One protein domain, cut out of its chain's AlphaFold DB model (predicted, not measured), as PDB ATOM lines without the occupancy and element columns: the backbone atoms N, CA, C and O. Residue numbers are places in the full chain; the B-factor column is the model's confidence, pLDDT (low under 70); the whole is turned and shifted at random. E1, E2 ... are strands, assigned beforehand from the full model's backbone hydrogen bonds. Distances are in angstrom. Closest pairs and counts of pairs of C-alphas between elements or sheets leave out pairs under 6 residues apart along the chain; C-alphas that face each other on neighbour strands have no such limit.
ATOM      1  N   LEU A  46     137.435 170.344 143.685       50.28
ATOM      2  CA  LEU A  46     136.302 169.427 143.497       50.28
ATOM      3  C   LEU A  46     136.089 168.487 144.696       50.28
ATOM      4  O   LEU A  46     134.959 168.118 145.000       50.28
ATOM      5  N   ALA A  47     137.150 168.179 145.451       48.34
ATOM      6  CA  ALA A  47     137.083 167.414 146.698       48.34
ATOM      7  C   ALA A  47     136.251 168.082 147.817       48.34
ATOM      8  O   ALA A  47     135.868 167.417 148.776       48.34
ATOM      9  N   GLN A  48     135.974 169.385 147.720       52.09
ATOM     10  CA  GLN A  48     135.143 170.148 148.661       52.09
ATOM     11  C   GLN A  48     133.697 170.311 148.170       52.09
ATOM     12  O   GLN A  48     132.859 170.892 148.863       52.09
ATOM     13  N   CYS A  49     133.387 169.779 146.987       63.75
ATOM     14  CA  CYS A  49     132.046 169.767 146.431       63.75
ATOM     15  C   CYS A  49     131.214 168.677 147.117       63.75
ATOM     16  O   CYS A  49     131.116 167.549 146.648       63.75
ATOM     17  N   LEU A  50     130.637 169.005 148.272       53.41
ATOM     18  CA  LEU A  50     129.921 168.054 149.133       53.41
ATOM     19  C   LEU A  50     128.662 167.423 148.498       53.41
ATOM     20  O   LEU A  50     128.116 166.490 149.078       53.41
ATOM     21  N   ALA A  51     128.189 167.922 147.349       62.12
ATOM     22  CA  ALA A  51     126.940 167.481 146.726       62.12
ATOM     23  C   ALA A  51     127.095 167.178 145.228       62.12
ATOM     24  O   ALA A  51     127.133 166.013 144.841       62.12
ATOM     25  N   THR A  52     127.181 168.207 144.383       71.38
ATOM     26  CA  THR A  52     127.163 168.054 142.920       71.38
ATOM     27  C   THR A  52     127.953 169.160 142.240       71.38
ATOM     28  O   THR A  52     127.791 170.337 142.574       71.38
ATOM     29  N   VAL A  53     128.769 168.778 141.259       77.81
ATOM     30  CA  VAL A  53     129.399 169.727 140.342       77.81
ATOM     31  C   VAL A  53     128.501 169.878 139.124       77.81
ATOM     32  O   VAL A  53     128.057 168.889 138.537       77.81
ATOM     33  N   GLU A  54     128.231 171.117 138.741       84.94
ATOM     34  CA  GLU A  54     127.475 171.422 137.536       84.94
ATOM     35  C   GLU A  54     128.241 172.371 136.631       84.94
ATOM     36  O   GLU A  54     128.957 173.264 137.080       84.94
ATOM     37  N   CYS A  55     128.055 172.191 135.333       85.19
ATOM     38  CA  CYS A  55     128.557 173.080 134.305       85.19
ATOM     39  C   CYS A  55     127.456 174.043 133.896       85.19
ATOM     40  O   CYS A  55     126.468 173.625 133.298       85.19
ATOM     41  N   CYS A  56     127.625 175.320 134.222       85.44
ATOM     42  CA  CYS A  56     126.619 176.345 133.984       85.44
ATOM     43  C   CYS A  56     127.063 177.291 132.872       85.44
ATOM     44  O   CYS A  56     128.178 177.817 132.891       85.44
ATOM     45  N   GLN A  57     126.174 177.554 131.912       86.12
ATOM     46  CA  GLN A  57     126.470 178.455 130.791       86.12
ATOM     47  C   GLN A  57     126.624 179.913 131.247       86.12
ATOM     48  O   GLN A  57     127.262 180.734 130.588       86.12
ATOM     49  N   SER A  58     125.989 180.279 132.358       78.06
ATOM     50  CA  SER A  58     126.090 181.617 132.930       78.06
ATOM     51  C   SER A  58     126.001 181.558 134.442       78.06
ATOM     52  O   SER A  58     125.294 180.724 135.007       78.06
ATOM     53  N   THR A  59     126.707 182.477 135.091       76.19
ATOM     54  CA  THR A  59     126.737 182.606 136.545       76.19
ATOM     55  C   THR A  59     126.322 184.016 136.924       76.19
ATOM     56  O   THR A  59     126.827 184.984 136.354       76.19
ATOM     57  N   LEU A  60     125.421 184.142 137.887       71.38
ATOM     58  CA  LEU A  60     125.012 185.420 138.446       71.38
ATOM     59  C   LEU A  60     125.564 185.532 139.859       71.38
ATOM     60  O   LEU A  60     125.325 184.646 140.678       71.38
ATOM     61  N   SER A  61     126.254 186.631 140.154       71.38
ATOM     62  CA  SER A  61     126.616 186.930 141.532       71.38
ATOM     63  C   SER A  61     125.379 187.417 142.279       71.38
ATOM     64  O   SER A  61     124.829 188.467 141.938       71.38
ATOM     65  N   LEU A  62     124.923 186.666 143.277       63.84
ATOM     66  CA  LEU A  62     123.859 187.138 144.147       63.84
ATOM     67  C   LEU A  62     124.451 188.073 145.200       63.84
ATOM     68  O   LEU A  62     125.506 187.774 145.766       63.84
ATOM     69  N   PRO A  63     123.773 189.192 145.509       54.34
ATOM     70  CA  PRO A  63     124.070 189.888 146.744       54.34
ATOM     71  C   PRO A  63     123.899 188.887 147.887       54.34
ATOM     72  O   PRO A  63     122.943 188.110 147.889       54.34
ATOM     73  N   THR A  64     124.812 188.897 148.856       54.22
ATOM     74  CA  THR A  64     124.634 188.154 150.104       54.22
ATOM     75  C   THR A  64     123.448 188.775 150.836       54.22
ATOM     76  O   THR A  64     123.608 189.693 151.639       54.22
ATOM     77  N   ILE A  65     122.234 188.357 150.483       49.91
ATOM     78  CA  ILE A  65     121.028 188.848 151.131       49.91
ATOM     79  C   ILE A  65     120.940 188.113 152.467       49.91
ATOM     80  O   ILE A  65     120.972 186.879 152.474       49.91
ATOM     81  N   PRO A  87     127.423 183.217 147.036       65.38
ATOM     82  CA  PRO A  87     127.476 184.467 146.287       65.38
ATOM     83  C   PRO A  87     127.224 184.278 144.783       65.38
ATOM     84  O   PRO A  87     127.234 185.262 144.061       65.38
ATOM     85  N   LEU A  88     127.028 183.049 144.293       71.50
ATOM     86  CA  LEU A  88     126.876 182.678 142.896       71.50
ATOM     87  C   LEU A  88     125.689 181.720 142.717       71.50
ATOM     88  O   LEU A  88     125.590 180.717 143.423       71.50
ATOM     89  N   ALA A  89     124.843 181.993 141.726       76.25
ATOM     90  CA  ALA A  89     123.913 181.021 141.156       76.25
ATOM     91  C   ALA A  89     124.268 180.748 139.696       76.25
ATOM     92  O   ALA A  89     124.619 181.662 138.947       76.25
ATOM     93  N   GLY A  90     124.147 179.489 139.293       78.38
ATOM     94  CA  GLY A  90     124.293 179.069 137.909       78.38
ATOM     95  C   GLY A  90     122.950 179.006 137.186       78.38
ATOM     96  O   GLY A  90     121.931 178.656 137.778       78.38
ATOM     97  N   PHE A  91     122.960 179.322 135.894       78.94
ATOM     98  CA  PHE A  91     121.822 179.156 134.992       78.94
ATOM     99  C   PHE A  91     122.206 178.280 133.809       78.94
ATOM    100  O   PHE A  91     123.344 178.334 133.335       78.94
ATOM    101  N   GLN A  92     121.219 177.529 133.301       84.19
ATOM    102  CA  GLN A  92     121.417 176.540 132.234       84.19
ATOM    103  C   GLN A  92     122.571 175.605 132.603       84.19
ATOM    104  O   GLN A  92     123.588 175.532 131.913       84.19
ATOM    105  N   CYS A  93     122.420 174.986 133.772       82.38
ATOM    106  CA  CYS A  93     123.388 174.075 134.340       82.38
ATOM    107  C   CYS A  93     123.098 172.648 133.887       82.38
ATOM    108  O   CYS A  93     121.942 172.245 133.752       82.38
ATOM    109  N   SER A  94     124.164 171.901 133.651       85.56
ATOM    110  CA  SER A  94     124.117 170.469 133.399       85.56
ATOM    111  C   SER A  94     125.049 169.761 134.364       85.56
ATOM    112  O   SER A  94     126.184 170.205 134.558       85.56
ATOM    113  N   ALA A  95     124.584 168.642 134.917       84.06
ATOM    114  CA  ALA A  95     125.392 167.786 135.770       84.06
ATOM    115  C   ALA A  95     126.703 167.416 135.066       84.06
ATOM    116  O   ALA A  95     126.699 167.002 133.904       84.06
ATOM    117  N   ALA A  96     127.806 167.576 135.785       79.25
ATOM    118  CA  ALA A  96     129.146 167.353 135.275       79.25
ATOM    119  C   ALA A  96     129.944 166.485 136.244       79.25
ATOM    120  O   ALA A  96     129.732 166.504 137.459       79.25
ATOM    121  N   THR A  97     130.872 165.711 135.700       77.88
ATOM    122  CA  THR A  97     131.850 164.952 136.477       77.88
ATOM    123  C   THR A  97     133.207 165.648 136.442       77.88
ATOM    124  O   THR A  97     133.425 166.571 135.664       77.88
ATOM    125  N   ASP A  98     134.147 165.200 137.275       73.62
ATOM    126  CA  ASP A  98     135.524 165.718 137.277       73.62
ATOM    127  C   ASP A  98     136.181 165.625 135.885       73.62
ATOM    128  O   ASP A  98     136.894 166.529 135.466       73.62
ATOM    129  N   LEU A  99     135.836 164.589 135.110       80.19
ATOM    130  CA  LEU A  99     136.313 164.400 133.736       80.19
ATOM    131  C   LEU A  99     135.780 165.452 132.754       80.19
ATOM    132  O   LEU A  99     136.407 165.689 131.721       80.19
ATOM    133  N   ASP A 100     134.643 166.078 133.060       79.31
ATOM    134  CA  ASP A 100     134.035 167.116 132.227       79.31
ATOM    135  C   ASP A 100     134.673 168.495 132.447       79.31
ATOM    136  O   ASP A 100     134.311 169.453 131.759       79.31
ATOM    137  N   ILE A 101     135.621 168.611 133.383       78.25
ATOM    138  CA  ILE A 101     136.189 169.880 133.835       78.25
ATOM    139  C   ILE A 101     137.686 169.908 133.552       78.25
ATOM    140  O   ILE A 101     138.473 169.136 134.096       78.25
ATOM    141  N   LEU A 102     138.105 170.858 132.717       79.00
ATOM    142  CA  LEU A 102     139.514 171.146 132.474       79.00
ATOM    143  C   LEU A 102     139.854 172.507 133.077       79.00
ATOM    144  O   LEU A 102     139.600 173.564 132.494       79.00
ATOM    145  N   GLY A 103     140.444 172.474 134.272       76.31
ATOM    146  CA  GLY A 103     140.758 173.677 135.038       76.31
ATOM    147  C   GLY A 103     139.483 174.370 135.516       76.31
ATOM    148  O   GLY A 103     138.767 173.837 136.355       76.31
ATOM    149  N   ASN A 104     139.196 175.551 134.969       69.81
ATOM    150  CA  ASN A 104     138.029 176.360 135.338       69.81
ATOM    151  C   ASN A 104     136.960 176.385 134.237       69.81
ATOM    152  O   ASN A 104     136.111 177.267 134.236       69.81
ATOM    153  N   GLN A 105     137.012 175.448 133.290       74.56
ATOM    154  CA  GLN A 105     136.097 175.390 132.157       74.56
ATOM    155  C   GLN A 105     135.530 173.986 132.000       74.56
ATOM    156  O   GLN A 105     136.225 172.990 132.201       74.56
ATOM    157  N   CYS A 106     134.276 173.926 131.577       84.12
ATOM    158  CA  CYS A 106     133.628 172.683 131.197       84.12
ATOM    159  C   CYS A 106     133.944 172.313 129.744       84.12
ATOM    160  O   CYS A 106     134.048 173.197 128.889       84.12
ATOM    161  N   LEU A 107     134.049 171.017 129.437       82.31
ATOM    162  CA  LEU A 107     134.318 170.504 128.084       82.31
ATOM    163  C   LEU A 107     133.287 170.977 127.053       82.31
ATOM    164  O   LEU A 107     133.640 171.304 125.922       82.31
ATOM    165  N   ALA A 108     132.018 171.047 127.456       77.12
ATOM    166  CA  ALA A 108     130.920 171.544 126.629       77.12
ATOM    167  C   ALA A 108     130.851 173.086 126.556       77.12
ATOM    168  O   ALA A 108     129.964 173.633 125.902       77.12
ATOM    169  N   GLY A 109     131.782 173.789 127.207       75.44
ATOM    170  CA  GLY A 109     131.707 175.224 127.455       75.44
ATOM    171  C   GLY A 109     130.950 175.559 128.745       75.44
ATOM    172  O   GLY A 109     130.205 174.743 129.283       75.44
ATOM    173  N   GLY A 110     131.171 176.772 129.254       81.88
ATOM    174  CA  GLY A 110     130.610 177.245 130.522       81.88
ATOM    175  C   GLY A 110     131.560 177.101 131.713       81.88
ATOM    176  O   GLY A 110     132.713 176.677 131.575       81.88
ATOM    177  N   THR A 111     131.050 177.486 132.881       82.31
ATOM    178  CA  THR A 111     131.803 177.570 134.135       82.31
ATOM    179  C   THR A 111     131.391 176.429 135.065       82.31
ATOM    180  O   THR A 111     130.192 176.274 135.325       82.31
ATOM    181  N   PRO A 112     132.343 175.644 135.597       79.44
ATOM    182  CA  PRO A 112     132.051 174.656 136.619       79.44
ATOM    183  C   PRO A 112     131.693 175.369 137.925       79.44
ATOM    184  O   PRO A 112     132.397 176.277 138.368       79.44
ATOM    185  N   LEU A 113     130.596 174.956 138.547       78.38
ATOM    186  CA  LEU A 113     130.144 175.431 139.845       78.38
ATOM    187  C   LEU A 113     129.903 174.252 140.780       78.38
ATOM    188  O   LEU A 113     129.388 173.207 140.390       78.38
ATOM    189  N   CYS A 114     130.237 174.462 142.049       78.38
ATOM    190  CA  CYS A 114     129.849 173.562 143.120       78.38
ATOM    191  C   CYS A 114     128.514 173.993 143.707       78.38
ATOM    192  O   CYS A 114     128.442 174.948 144.484       78.38
ATOM    193  N   CYS A 115     127.458 173.282 143.332       75.06
ATOM    194  CA  CYS A 115     126.102 173.591 143.752       75.06
ATOM    195  C   CYS A 115     125.759 172.804 145.023       75.06
ATOM    196  O   CYS A 115     125.863 171.579 145.056       75.06
ATOM    197  N   GLN A 116     125.318 173.508 146.070       70.00
ATOM    198  CA  GLN A 116     124.718 172.878 147.258       70.00
ATOM    199  C   GLN A 116     123.272 172.431 147.005       70.00
ATOM    200  O   GLN A 116     122.787 171.510 147.656       70.00
ATOM    201  N   LEU A 117     122.584 173.095 146.076       69.88
ATOM    202  CA  LEU A 117     121.208 172.811 145.694       69.88
ATOM    203  C   LEU A 117     121.062 173.019 144.186       69.88
ATOM    204  O   LEU A 117     121.429 174.074 143.674       69.88
ATOM    205  N   VAL A 118     120.492 172.028 143.505       70.75
ATOM    206  CA  VAL A 118     120.115 172.102 142.092       70.75
ATOM    207  C   VAL A 118     118.596 172.059 142.034       70.75
ATOM    208  O   VAL A 118     117.985 171.091 142.492       70.75
TER     209      VAL A 118
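What this domain is: This is residues 46 to 65 and 87 to 118 of the 122 residues of an uncharacterized protein of Dichomitus squalens (strain LYAD-421) (UniProt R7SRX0). One small sheet of three antiparallel strands is sharply bent, with the two longer strands, E1 and E2, turning side by side and the short E3 running along the first half of E1. A long loop, residues 96 to 110, extends the model at one end, and the tail of residues 62 to 65 after E1 lies toward the other. The printed part has 52 residues, with no named helix and three named strands in the order E1, E2, E3; across the sheet the order is E2, E1, E3. The class is all strand, with 23 of the 52 printed residues in named elements, under half. The whole is compact, with a radius of gyration of the C-alphas of 10.5 A, and elongated in outline, with spans of 34 by 22 by 17 A.

How they stand to each other: After residues 46 to 51 comes E1, residues 52 to 61, the inner strand, which bends by 101 degrees at residue 57. E2, residues 88 to 95, is an edge strand and bends by 91 degrees at residue 92. E2 and E1 are antiparallel neighbours, with 137 degrees between their directions. C-alphas 88 and 61 face each other at 4.5 A, and C-alphas 95 and 54 at 4.5 A. N 89 and O 60 are within hydrogen-bond range at 2.9 A, as are N 55 and O 94 at 2.8 A. E3, residues 111 to 115, is the other edge strand, antiparallel to E1 at 111 degrees. C-alphas 52 and 115 face each other at 5.7 A, and C-alphas 56 and 111 at 5.3 A. N 113 and O 54 are within hydrogen-bond range at 2.8 A, as are N 111 and O 56 at 2.9 A. The closest C-alphas of E2 and E3 are those of Gly 90 and Leu 113, 7.2 A apart. The sheet is strongly twisted, with C-alphas up to 6.1 A off its best plane.

Where its parts are: E1 runs from C-alpha 52 at (127.163, 168.054, 142.920) to C-alpha 61 at (126.616, 186.930, 141.532), 18.9 A. E2 measures 16.6 A from first to last C-alpha and begins at C-alpha 88 at (126.876, 182.678, 142.896). In the stretch between E2 and E3, residues 101 to 102 pair antiparallel with residues 105 to 106. E3 ends at C-alpha 115 at (126.102, 173.591, 143.752).

The domain as a whole: The two C-alphas farthest apart are those of Ile 65 and Leu 99, 33.7 A. Residues 66 to 86 are not printed, and C-alphas 65 and 87 are 9.2 A apart across this cut, which falls in the link from E1 to E2. The link from E2 to E3 is long, with 15 residues. The mean pLDDT of the printed part is 73.5, and residues 46 to 51, 62 to 65, 87, 104 and 117 are under 70.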